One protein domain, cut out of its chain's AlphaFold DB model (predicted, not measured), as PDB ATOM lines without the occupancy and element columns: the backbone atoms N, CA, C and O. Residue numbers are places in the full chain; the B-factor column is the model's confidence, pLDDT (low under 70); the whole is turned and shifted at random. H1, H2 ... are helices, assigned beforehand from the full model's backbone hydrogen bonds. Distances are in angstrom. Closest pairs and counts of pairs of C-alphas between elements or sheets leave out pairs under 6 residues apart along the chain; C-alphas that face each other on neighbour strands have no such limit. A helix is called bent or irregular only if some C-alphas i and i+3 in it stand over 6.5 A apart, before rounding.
ATOM      1  N   THR A 185       1.261 134.300  94.865       96.62
ATOM      2  CA  THR A 185       1.999 134.809  96.031       96.62
ATOM      3  C   THR A 185       2.255 133.713  97.062       96.62
ATOM      4  O   THR A 185       3.361 133.620  97.589       96.62
ATOM      5  N   ALA A 186       1.274 132.840  97.315       96.25
ATOM      6  CA  ALA A 186       1.430 131.709  98.224       96.25
ATOM      7  C   ALA A 186       2.527 130.738  97.764       96.25
ATOM      8  O   ALA A 186       3.382 130.353  98.564       96.25
ATOM      9  N   ILE A 187       2.546 130.388  96.473       97.62
ATOM     10  CA  ILE A 187       3.575 129.515  95.892       97.62
ATOM     11  C   ILE A 187       4.957 130.169  95.992       97.62
ATOM     12  O   ILE A 187       5.916 129.507  96.401       97.62
ATOM     13  N   LEU A 188       5.072 131.457  95.657       97.88
ATOM     14  CA  LEU A 188       6.338 132.188  95.726       97.88
ATOM     15  C   LEU A 188       6.870 132.269  97.163       97.88
ATOM     16  O   LEU A 188       8.039 131.955  97.391       97.88
ATOM     17  N   LEU A 189       6.025 132.611  98.140       95.88
ATOM     18  CA  LEU A 189       6.420 132.695  99.550       95.88
ATOM     19  C   LEU A 189       6.816 131.334 100.126       95.88
ATOM     20  O   LEU A 189       7.833 131.234 100.818       95.88
ATOM     21  N   LEU A 190       6.058 130.277  99.822       96.00
ATOM     22  CA  LEU A 190       6.398 128.925 100.263       96.00
ATOM     23  C   LEU A 190       7.737 128.479  99.660       96.00
ATOM     24  O   LEU A 190       8.604 127.983 100.380       96.00
ATOM     25  N   SER A 191       7.937 128.717  98.362       97.12
ATOM     26  CA  SER A 191       9.181 128.381  97.660       97.12
ATOM     27  C   SER A 191      10.375 129.148  98.228       97.12
ATOM     28  O   SER A 191      11.407 128.544  98.522       97.12
ATOM     29  N   ALA A 192      10.228 130.456  98.457       96.75
ATOM     30  CA  ALA A 192      11.259 131.294  99.061       96.75
ATOM     31  C   ALA A 192      11.606 130.838 100.489       96.75
ATOM     32  O   ALA A 192      12.783 130.714 100.827       96.75
ATOM     33  N   SER A 193      10.602 130.507 101.308       95.00
ATOM     34  CA  SER A 193      10.792 129.993 102.671       95.00
ATOM     35  C   SER A 193      11.550 128.658 102.684       95.00
ATOM     36  O   SER A 193      12.518 128.482 103.434       95.00
ATOM     37  N   LEU A 194      11.180 127.727 101.797       95.06
ATOM     38  CA  LEU A 194      11.872 126.446 101.643       95.06
ATOM     39  C   LEU A 194      13.304 126.624 101.113       95.06
ATOM     40  O   LEU A 194      14.215 125.943 101.593       95.06
ATOM     41  N   ALA A 195      13.527 127.554 100.183       96.31
ATOM     42  CA  ALA A 195      14.850 127.867  99.648       96.31
ATOM     43  C   ALA A 195      15.765 128.484 100.716       96.31
ATOM     44  O   ALA A 195      16.867 127.980 100.944       96.31
ATOM     45  N   ALA A 196      15.293 129.505 101.438       94.12
ATOM     46  CA  ALA A 196      16.017 130.111 102.555       94.12
ATOM     47  C   ALA A 196      16.388 129.052 103.602       94.12
ATOM     48  O   ALA A 196      17.540 128.944 104.028       94.12
ATOM     49  N   ARG A 197      15.437 128.177 103.944       92.25
ATOM     50  CA  ARG A 197      15.677 127.047 104.841       92.25
ATOM     51  C   ARG A 197      16.746 126.086 104.315       92.25
ATOM     52  O   ARG A 197      17.584 125.625 105.095       92.25
ATOM     53  N   ALA A 198      16.711 125.748 103.028       92.19
ATOM     54  CA  ALA A 198      17.685 124.854 102.412       92.19
ATOM     55  C   ALA A 198      19.102 125.450 102.446       92.19
ATOM     56  O   ALA A 198      20.055 124.731 102.762       92.19
ATOM     57  N   LEU A 199      19.232 126.757 102.198       94.81
ATOM     58  CA  LEU A 199      20.495 127.493 102.275       94.81
ATOM     59  C   LEU A 199      21.053 127.513 103.700       94.81
ATOM     60  O   LEU A 199      22.186 127.082 103.913       94.81
ATOM     61  N   VAL A 200      20.233 127.905 104.679       92.38
ATOM     62  CA  VAL A 200      20.613 127.910 106.100       92.38
ATOM     63  C   VAL A 200      21.051 126.512 106.536       92.38
ATOM     64  O   VAL A 200      22.117 126.340 107.123       92.38
ATOM     65  N   ARG A 201      20.287 125.470 106.184       90.12
ATOM     66  CA  ARG A 201      20.664 124.079 106.475       90.12
ATOM     67  C   ARG A 201      22.012 123.711 105.854       90.12
ATOM     68  O   ARG A 201      22.811 123.052 106.512       90.12
ATOM     69  N   ARG A 202      22.262 124.091 104.599       91.12
ATOM     70  CA  ARG A 202      23.527 123.798 103.911       91.12
ATOM     71  C   ARG A 202      24.708 124.458 104.623       91.12
ATOM     72  O   ARG A 202      25.714 123.785 104.829       91.12
ATOM     73  N   GLN A 203      24.566 125.715 105.038       92.50
ATOM     74  CA  GLN A 203      25.588 126.437 105.802       92.50
ATOM     75  C   GLN A 203      25.865 125.755 107.147       92.50
ATOM     76  O   GLN A 203      27.013 125.433 107.445       92.50
ATOM     77  N   TRP A 204      24.820 125.435 107.918       89.19
ATOM     78  CA  TRP A 204      24.970 124.753 109.209       89.19
ATOM     79  C   TRP A 204      25.599 123.365 109.091       89.19
ATOM     80  O   TRP A 204      26.429 123.005 109.921       89.19
ATOM     81  N   ILE A 205      25.241 122.584 108.068       88.50
ATOM     82  CA  ILE A 205      25.872 121.281 107.819       88.50
ATOM     83  C   ILE A 205      27.341 121.457 107.430       88.50
ATOM     84  O   ILE A 205      28.170 120.679 107.888       88.50
ATOM     85  N   GLY A 206      27.671 122.478 106.634       88.31
ATOM     86  CA  GLY A 206      29.057 122.819 106.317       88.31
ATOM     87  C   GLY A 206      29.869 123.118 107.578       88.31
ATOM     88  O   GLY A 206      30.897 122.489 107.808       88.31
ATOM     89  N   LEU A 207      29.356 123.990 108.449       87.38
ATOM     90  CA  LEU A 207      29.989 124.304 109.735       87.38
ATOM     91  C   LEU A 207      30.105 123.073 110.643       87.38
ATOM     92  O   LEU A 207      31.135 122.865 111.279       87.38
ATOM     93  N   ALA A 208      29.075 122.225 110.683       85.06
ATOM     94  CA  ALA A 208      29.113 120.980 111.441       85.06
ATOM     95  C   ALA A 208      30.168 120.007 110.892       85.06
ATOM     96  O   ALA A 208      30.853 119.366 111.679       85.06
ATOM     97  N   ALA A 209      30.332 119.919 109.570       86.81
ATOM     98  CA  ALA A 209      31.350 119.085 108.940       86.81
ATOM     99  C   ALA A 209      32.767 119.583 109.262       86.81
ATOM    100  O   ALA A 209      33.605 118.777 109.652       86.81
ATOM    101  N   VAL A 210      33.009 120.898 109.189       86.25
ATOM    102  CA  VAL A 210      34.285 121.513 109.602       86.25
ATOM    103  C   VAL A 210      34.562 121.233 111.080       86.25
ATOM    104  O   VAL A 210      35.654 120.793 111.436       86.25
ATOM    105  N   ARG A 211      33.556 121.404 111.949       82.06
ATOM    106  CA  ARG A 211      33.688 121.093 113.378       82.06
ATOM    107  C   ARG A 211      34.008 119.619 113.615       82.06
ATOM    108  O   ARG A 211      34.895 119.325 114.404       82.06
ATOM    109  N   ASN A 212      33.312 118.711 112.930       82.19
ATOM    110  CA  ASN A 212      33.529 117.268 113.040       82.19
ATOM    111  C   ASN A 212      34.922 116.858 112.538       82.19
ATOM    112  O   ASN A 212      35.553 116.003 113.150       82.19
ATOM    113  N   ALA A 213      35.419 117.471 111.458       82.31
ATOM    114  CA  ALA A 213      36.767 117.210 110.951       82.31
ATOM    115  C   ALA A 213      37.844 117.555 111.997       82.31
ATOM    116  O   ALA A 213      38.818 116.821 112.140       82.31
ATOM    117  N   ARG A 214      37.617 118.607 112.795       79.81
ATOM    118  CA  ARG A 214      38.524 119.060 113.865       79.81
ATOM    119  C   ARG A 214      38.321 118.363 115.215       79.81
ATOM    120  O   ARG A 214      39.049 118.641 116.166       79.81
ATOM    121  N   GLU A 215      37.369 117.436 115.342       78.62
ATOM    122  CA  GLU A 215      37.149 116.716 116.610       78.62
ATOM    123  C   GLU A 215      38.357 115.876 117.029       78.62
ATOM    124  O   GLU A 215      38.584 115.681 118.220       78.62
ATOM    125  N   GLY A 216      39.152 115.381 116.074       78.75
ATOM    126  CA  GLY A 216      40.393 114.665 116.376       78.75
ATOM    127  C   GLY A 216      41.392 115.531 117.147       78.75
ATOM    128  O   GLY A 216      41.921 115.097 118.167       78.75
ATOM    129  N   GLU A 217      41.603 116.767 116.702       82.69
ATOM    130  CA  GLU A 217      42.494 117.739 117.348       82.69
ATOM    131  C   GLU A 217      41.949 118.191 118.702       82.69
ATOM    132  O   GLU A 217      42.670 118.160 119.699       82.69
ATOM    133  N   ALA A 218      40.652 118.511 118.774       81.56
ATOM    134  CA  ALA A 218      39.999 118.870 120.030       81.56
ATOM    135  C   ALA A 218      40.138 117.757 121.086       81.56
ATOM    136  O   ALA A 218      40.443 118.034 122.246       81.56
ATOM    137  N   ARG A 219      40.005 116.483 120.682       81.06
ATOM    138  CA  ARG A 219      40.230 115.328 121.566       81.06
ATOM    139  C   ARG A 219      41.679 115.218 122.037       81.06
ATOM    140  O   ARG A 219      41.901 114.878 123.193       81.06
ATOM    141  N   ARG A 220      42.669 115.532 121.194       86.38
ATOM    142  CA  ARG A 220      44.085 115.554 121.611       86.38
ATOM    143  C   ARG A 220      44.350 116.649 122.638       86.38
ATOM    144  O   ARG A 220      45.025 116.390 123.632       86.38
ATOM    145  N   ILE A 221      43.794 117.843 122.438       87.12
ATOM    146  CA  ILE A 221      43.878 118.936 123.418       87.12
ATOM    147  C   ILE A 221      43.248 118.500 124.744       87.12
ATOM    148  O   ILE A 221      43.853 118.709 125.799       87.12
ATOM    149  N   GLN A 222      42.073 117.864 124.696       85.94
ATOM    150  CA  GLN A 222      41.397 117.350 125.887       85.94
ATOM    151  C   GLN A 222      42.237 116.281 126.593       85.94
ATOM    152  O   GLN A 222      42.483 116.407 127.784       85.94
ATOM    153  N   TYR A 223      42.774 115.304 125.862       88.06
ATOM    154  CA  TYR A 223      43.638 114.257 126.411       88.06
ATOM    155  C   TYR A 223      44.846 114.829 127.164       88.06
ATOM    156  O   TYR A 223      45.103 114.466 128.310       88.06
ATOM    157  N   TRP A 224      45.575 115.774 126.560       90.19
ATOM    158  CA  TRP A 224      46.713 116.401 127.236       90.19
ATOM    159  C   TRP A 224      46.287 117.290 128.406       90.19
ATOM    160  O   TRP A 224      47.030 117.419 129.380       90.19
ATOM    161  N   SER A 225      45.087 117.870 128.344       87.56
ATOM    162  CA  SER A 225      44.489 118.583 129.474       87.56
ATOM    163  C   SER A 225      44.201 117.625 130.631       87.56
ATOM    164  O   SER A 225      44.609 117.908 131.757       87.56
ATOM    165  N   ASP A 226      43.614 116.464 130.346       87.44
ATOM    166  CA  ASP A 226      43.295 115.427 131.326       87.44
ATOM    167  C   ASP A 226      44.556 114.795 131.925       87.44
ATOM    168  O   ASP A 226      44.592 114.534 133.119       87.44
ATOM    169  N   ILE A 227      45.637 114.622 131.159       89.12
ATOM    170  CA  ILE A 227      46.933 114.202 131.723       89.12
ATOM    171  C   ILE A 227      47.512 115.283 132.637       89.12
ATOM    172  O   ILE A 227      48.059 114.970 133.693       89.12
ATOM    173  N   SER A 228      47.408 116.556 132.242       85.56
ATOM    174  CA  SER A 228      47.997 117.666 132.999       85.56
ATOM    175  C   SER A 228      47.273 117.965 134.315       85.56
ATOM    176  O   SER A 228      47.922 118.317 135.296       85.56
ATOM    177  N   ALA A 229      45.945 117.832 134.334       83.75
ATOM    178  CA  ALA A 229      45.086 118.217 135.456       83.75
ATOM    179  C   ALA A 229      44.389 117.025 136.134       83.75
ATOM    180  O   ALA A 229      43.778 117.177 137.192       83.75
ATOM    181  N   GLY A 230      44.452 115.832 135.542       84.19
ATOM    182  CA  GLY A 230      43.764 114.645 136.028       84.19
ATOM    183  C   GLY A 230      44.512 113.946 137.155       84.19
ATOM    184  O   GLY A 230      45.719 113.718 137.108       84.19
ATOM    185  N   ARG A 231      43.751 113.515 138.165       84.12
ATOM    186  CA  ARG A 231      44.282 112.804 139.341       84.12
ATOM    187  C   ARG A 231      44.961 111.474 138.997       84.12
ATOM    188  O   ARG A 231      45.865 111.073 139.719       84.12
ATOM    189  N   ALA A 232      44.541 110.818 137.914       84.12
ATOM    190  CA  ALA A 232      45.065 109.514 137.509       84.12
ATOM    191  C   ALA A 232      46.540 109.585 137.076       84.12
ATOM    192  O   ALA A 232      47.353 108.806 137.560       84.12
ATOM    193  N   ALA A 233      46.897 110.565 136.239       86.94
ATOM    194  CA  ALA A 233      48.259 110.733 135.728       86.94
ATOM    195  C   ALA A 233      49.132 111.652 136.605       86.94
ATOM    196  O   ALA A 233      50.353 111.671 136.461       86.94
ATOM    197  N   ALA A 234      48.539 112.400 137.545       87.38
ATOM    198  CA  ALA A 234      49.251 113.390 138.358       87.38
ATOM    199  C   ALA A 234      50.472 112.818 139.102       87.38
ATOM    200  O   ALA A 234      51.505 113.484 139.206       87.38
ATOM    201  N   LYS A 235      50.378 111.576 139.604       91.56
ATOM    202  CA  LYS A 235      51.501 110.915 140.283       91.56
ATOM    203  C   LYS A 235      52.666 110.675 139.324       91.56
ATOM    204  O   LYS A 235      53.793 110.995 139.680       91.56
ATOM    205  N   GLU A 236      52.397 110.143 138.138       93.06
ATOM    206  CA  GLU A 236      53.407 109.846 137.117       93.06
ATOM    207  C   GLU A 236      54.037 111.131 136.583       93.06
ATOM    208  O   GLU A 236      55.259 111.250 136.528       93.06
ATOM    209  N   VAL A 237      53.216 112.146 136.295       91.38
ATOM    210  CA  VAL A 237      53.693 113.459 135.846       91.38
ATOM    211  C   VAL A 237      54.638 114.086 136.873       91.38
ATOM    212  O   VAL A 237      55.662 114.654 136.489       91.38
ATOM    213  N   ARG A 238      54.338 113.957 138.173       90.19
ATOM    214  CA  ARG A 238      55.205 114.453 139.253       90.19
ATOM    215  C   ARG A 238      56.457 113.596 139.436       90.19
ATOM    216  O   ARG A 238      57.542 114.151 139.545       90.19
ATOM    217  N   LEU A 239      56.308 112.270 139.473       94.75
ATOM    218  CA  LEU A 239      57.402 111.324 139.715       94.75
ATOM    219  C   LEU A 239      58.478 111.412 138.627       94.75
ATOM    220  O   LEU A 239      59.663 111.372 138.935       94.75
ATOM    221  N   PHE A 240      58.058 111.573 137.373       95.75
ATOM    222  CA  PHE A 240      58.949 111.654 136.217       95.75
ATOM    223  C   PHE A 240      59.245 113.094 135.769       95.75
ATOM    224  O   PHE A 240      59.820 113.294 134.702       95.75
ATOM    225  N   ALA A 241      58.835 114.106 136.545       93.00
ATOM    226  CA  ALA A 241      59.016 115.526 136.223       93.00
ATOM    227  C   ALA A 241      58.531 115.927 134.803       93.00
ATOM    228  O   ALA A 241      59.103 116.798 134.145       93.00
ATOM    229  N   LEU A 242      57.436 115.323 134.322       94.44
ATOM    230  CA  LEU A 242      56.925 115.489 132.951       94.44
ATOM    231  C   LEU A 242      56.077 116.751 132.739       94.44
ATOM    232  O   LEU A 242      55.605 116.986 131.626       94.44
ATOM    233  N   ALA A 243      55.878 117.587 133.762       91.00
ATOM    234  CA  ALA A 243      54.980 118.743 133.693       91.00
ATOM    235  C   ALA A 243      55.292 119.669 132.500       91.00
ATOM    236  O   ALA A 243      54.407 119.995 131.708       91.00
ATOM    237  N   GLY A 244      56.569 120.019 132.303       91.50
ATOM    238  CA  GLY A 244      56.988 120.855 131.176       91.50
ATOM    239  C   GLY A 244      56.760 120.194 129.812       91.50
ATOM    240  O   GLY A 244      56.413 120.874 128.848       91.50
ATOM    241  N   PHE A 245      56.914 118.870 129.719       93.44
ATOM    242  CA  PHE A 245      56.640 118.121 128.492       93.44
ATOM    243  C   PHE A 245      55.146 118.136 128.147       93.44
ATOM    244  O   PHE A 245      54.785 118.481 127.020       93.44
ATOM    245  N   VAL A 246      54.286 117.827 129.121       93.31
ATOM    246  CA  VAL A 246      52.826 117.780 128.947       93.31
ATOM    247  C   VAL A 246      52.276 119.149 128.548       93.31
ATOM    248  O   VAL A 246      51.513 119.240 127.587       93.31
ATOM    249  N   VAL A 247      52.710 120.226 129.219       91.88
ATOM    250  CA  VAL A 247      52.287 121.597 128.883       91.88
ATOM    251  C   VAL A 247      52.707 121.962 127.461       91.88
ATOM    252  O   VAL A 247      51.864 122.382 126.672       91.88
ATOM    253  N   ARG A 248      53.974 121.731 127.079       93.44
ATOM    254  CA  ARG A 248      54.435 121.999 125.704       93.44
ATOM    255  C   ARG A 248      53.640 121.211 124.669       93.44
ATOM    256  O   ARG A 248      53.344 121.741 123.597       93.44
ATOM    257  N   ARG A 249      53.298 119.957 124.968       92.12
ATOM    258  CA  ARG A 249      52.533 119.118 124.048       92.12
ATOM    259  C   ARG A 249      51.096 119.608 123.905       92.12
ATOM    260  O   ARG A 249      50.655 119.777 122.774       92.12
ATOM    261  N   ARG A 250      50.415 119.939 125.006       91.56
ATOM    262  CA  ARG A 250      49.089 120.573 124.977       91.56
ATOM    263  C   ARG A 250      49.105 121.864 124.157       91.56
ATOM    264  O   ARG A 250      48.256 122.032 123.290       91.56
ATOM    265  N   THR A 251      50.067 122.754 124.411       90.81
ATOM    266  CA  THR A 251      50.183 124.033 123.695       90.81
ATOM    267  C   THR A 251      50.397 123.817 122.202       90.81
ATOM    268  O   THR A 251      49.774 124.503 121.403       90.81
ATOM    269  N   ARG A 252      51.212 122.832 121.801       91.38
ATOM    270  CA  ARG A 252      51.407 122.494 120.384       91.38
ATOM    271  C   ARG A 252      50.109 122.050 119.709       91.38
ATOM    272  O   ARG A 252      49.814 122.547 118.632       91.38
ATOM    273  N   GLU A 253      49.349 121.150 120.331       89.88
ATOM    274  CA  GLU A 253      48.073 120.676 119.768       89.88
ATOM    275  C   GLU A 253      47.010 121.797 119.758       89.88
ATOM    276  O   GLU A 253      46.187 121.873 118.849       89.88
ATOM    277  N   ALA A 254      47.041 122.710 120.737       87.75
ATOM    278  CA  ALA A 254      46.165 123.884 120.761       87.75
ATOM    279  C   ALA A 254      46.520 124.904 119.667       87.75
ATOM    280  O   ALA A 254      45.627 125.467 119.041       87.75
ATOM    281  N   LEU A 255      47.814 125.118 119.414       89.31
ATOM    282  CA  LEU A 255      48.288 125.987 118.340       89.31
ATOM    283  C   LEU A 255      48.031 125.387 116.958       89.31
ATOM    284  O   LEU A 255      47.677 126.140 116.064       89.31
ATOM    285  N   SER A 256      48.145 124.066 116.768       85.75
ATOM    286  CA  SER A 256      47.755 123.441 115.494       85.75
ATOM    287  C   SER A 256      46.259 123.588 115.233       85.75
ATOM    288  O   SER A 256      45.858 123.910 114.127       85.75
ATOM    289  N   TRP A 257      45.436 123.447 116.273       82.12
ATOM    290  CA  TRP A 257      43.996 123.670 116.161       82.12
ATOM    291  C   TRP A 257      43.630 125.135 115.844       82.12
ATOM    292  O   TRP A 257      42.633 125.391 115.167       82.12
ATOM    293  N   ALA A 258      44.428 126.095 116.331       81.44
ATOM    294  CA  ALA A 258      44.216 127.528 116.120       81.44
ATOM    295  C   ALA A 258      44.842 128.076 114.822       81.44
ATOM    296  O   ALA A 258      44.324 129.044 114.276       81.44
ATOM    297  N   GLY A 259      45.948 127.494 114.349       72.81
ATOM    298  CA  GLY A 259      46.733 127.985 113.209       72.81
ATOM    299  C   GLY A 259      46.107 127.735 111.835       72.81
ATOM    300  O   GLY A 259      46.504 128.383 110.874       72.81
ATOM    301  N   ASP A 260      45.109 126.852 111.755       58.06
ATOM    302  CA  ASP A 260      44.364 126.528 110.531       58.06
ATOM    303  C   ASP A 260      43.022 127.300 110.425       58.06
ATOM    304  O   ASP A 260      42.047 126.815 109.833       58.06
ATOM    305  N   VAL A 261      42.916 128.475 111.063       54.19
ATOM    306  CA  VAL A 261      41.777 129.418 110.961       54.19
ATOM    307  C   VAL A 261      42.137 130.554 110.015       54.19
ATOM    308  O   VAL A 261      41.289 130.841 109.141       54.19
TER     309      VAL A 261
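What this domain is: This is residues 185 to 261 of the 261 residues of an uncharacterized protein of Streptomyces sp. SID1034 (UniProt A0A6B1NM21). One long helix, H1, sticks out as a free arm from a small body in which H2 and H4 lie side by side and run opposite ways. The short helix H3 makes the turn between them at the end of the body far from the arm, and the chain folds back there, giving the outline of a long-handled hook. The printed part has 77 residues with four named helices, in the order H1, H2, H3, H4, and no named strand; the class is all helix. The whole is extended, with a radius of gyration of the C-alphas of 21.8 A, and it spans 74 by 24 by 12 A, a rod whose length comes largely from the arm.

How they stand to each other: H1, residues 185 to 213, touches no helix and stands free over its whole length. It and H2, residues 215 to 229, meet only through their link. H2 touches H4, residues 243 to 259, with 20 pairs of C-alphas within 8 A; the closest are those of Trp 224 and Arg 250, 5.3 A apart. Their lines stand at a shallow tilt of 23 degrees, opposite ways. H3, residues 231 to 239, and H2 touch only at the corner, H2 with residues 227 to 228 alone; the closest C-alphas are those of Ile 227 and Ala 233, 5.5 A apart, and the tilt is steep at 64 degrees. H3 and H4 are close but not clearly touching: their closest C-alphas, those of Val 237 and Ala 243, are 5.8 A apart. H1 is apart from H3 and from H4. In H1, H2 and H4 every O i to N i+4 pair is within hydrogen-bond range; in H3 3 of 5 are.

Where its parts are: H1 begins with C-alpha 185 at (1.999, 134.809, 96.031) and runs 41.7 A to C-alpha 213 at (36.767, 117.210, 110.951). H2 measures 20.5 A from first to last C-alpha. H3 measures 13.2 A and is irregular: C-alphas 232 and 235 are 7.1 A apart. H4 runs 23.9 A and ends with C-alpha 259 at (46.733, 127.985, 113.209).

The domain as a whole: The two C-alphas farthest apart are those of Thr 185 and Leu 239, at 74.4 A. Without the stretch that stands free, the body has 48 residues and spans 37 by 17 by 11 A. The printed part has no cut, and its three links are tight. It ends at residue 261, the chain's last. The mean pLDDT of the printed part is 88.4; residues 260 to 261 are under 70.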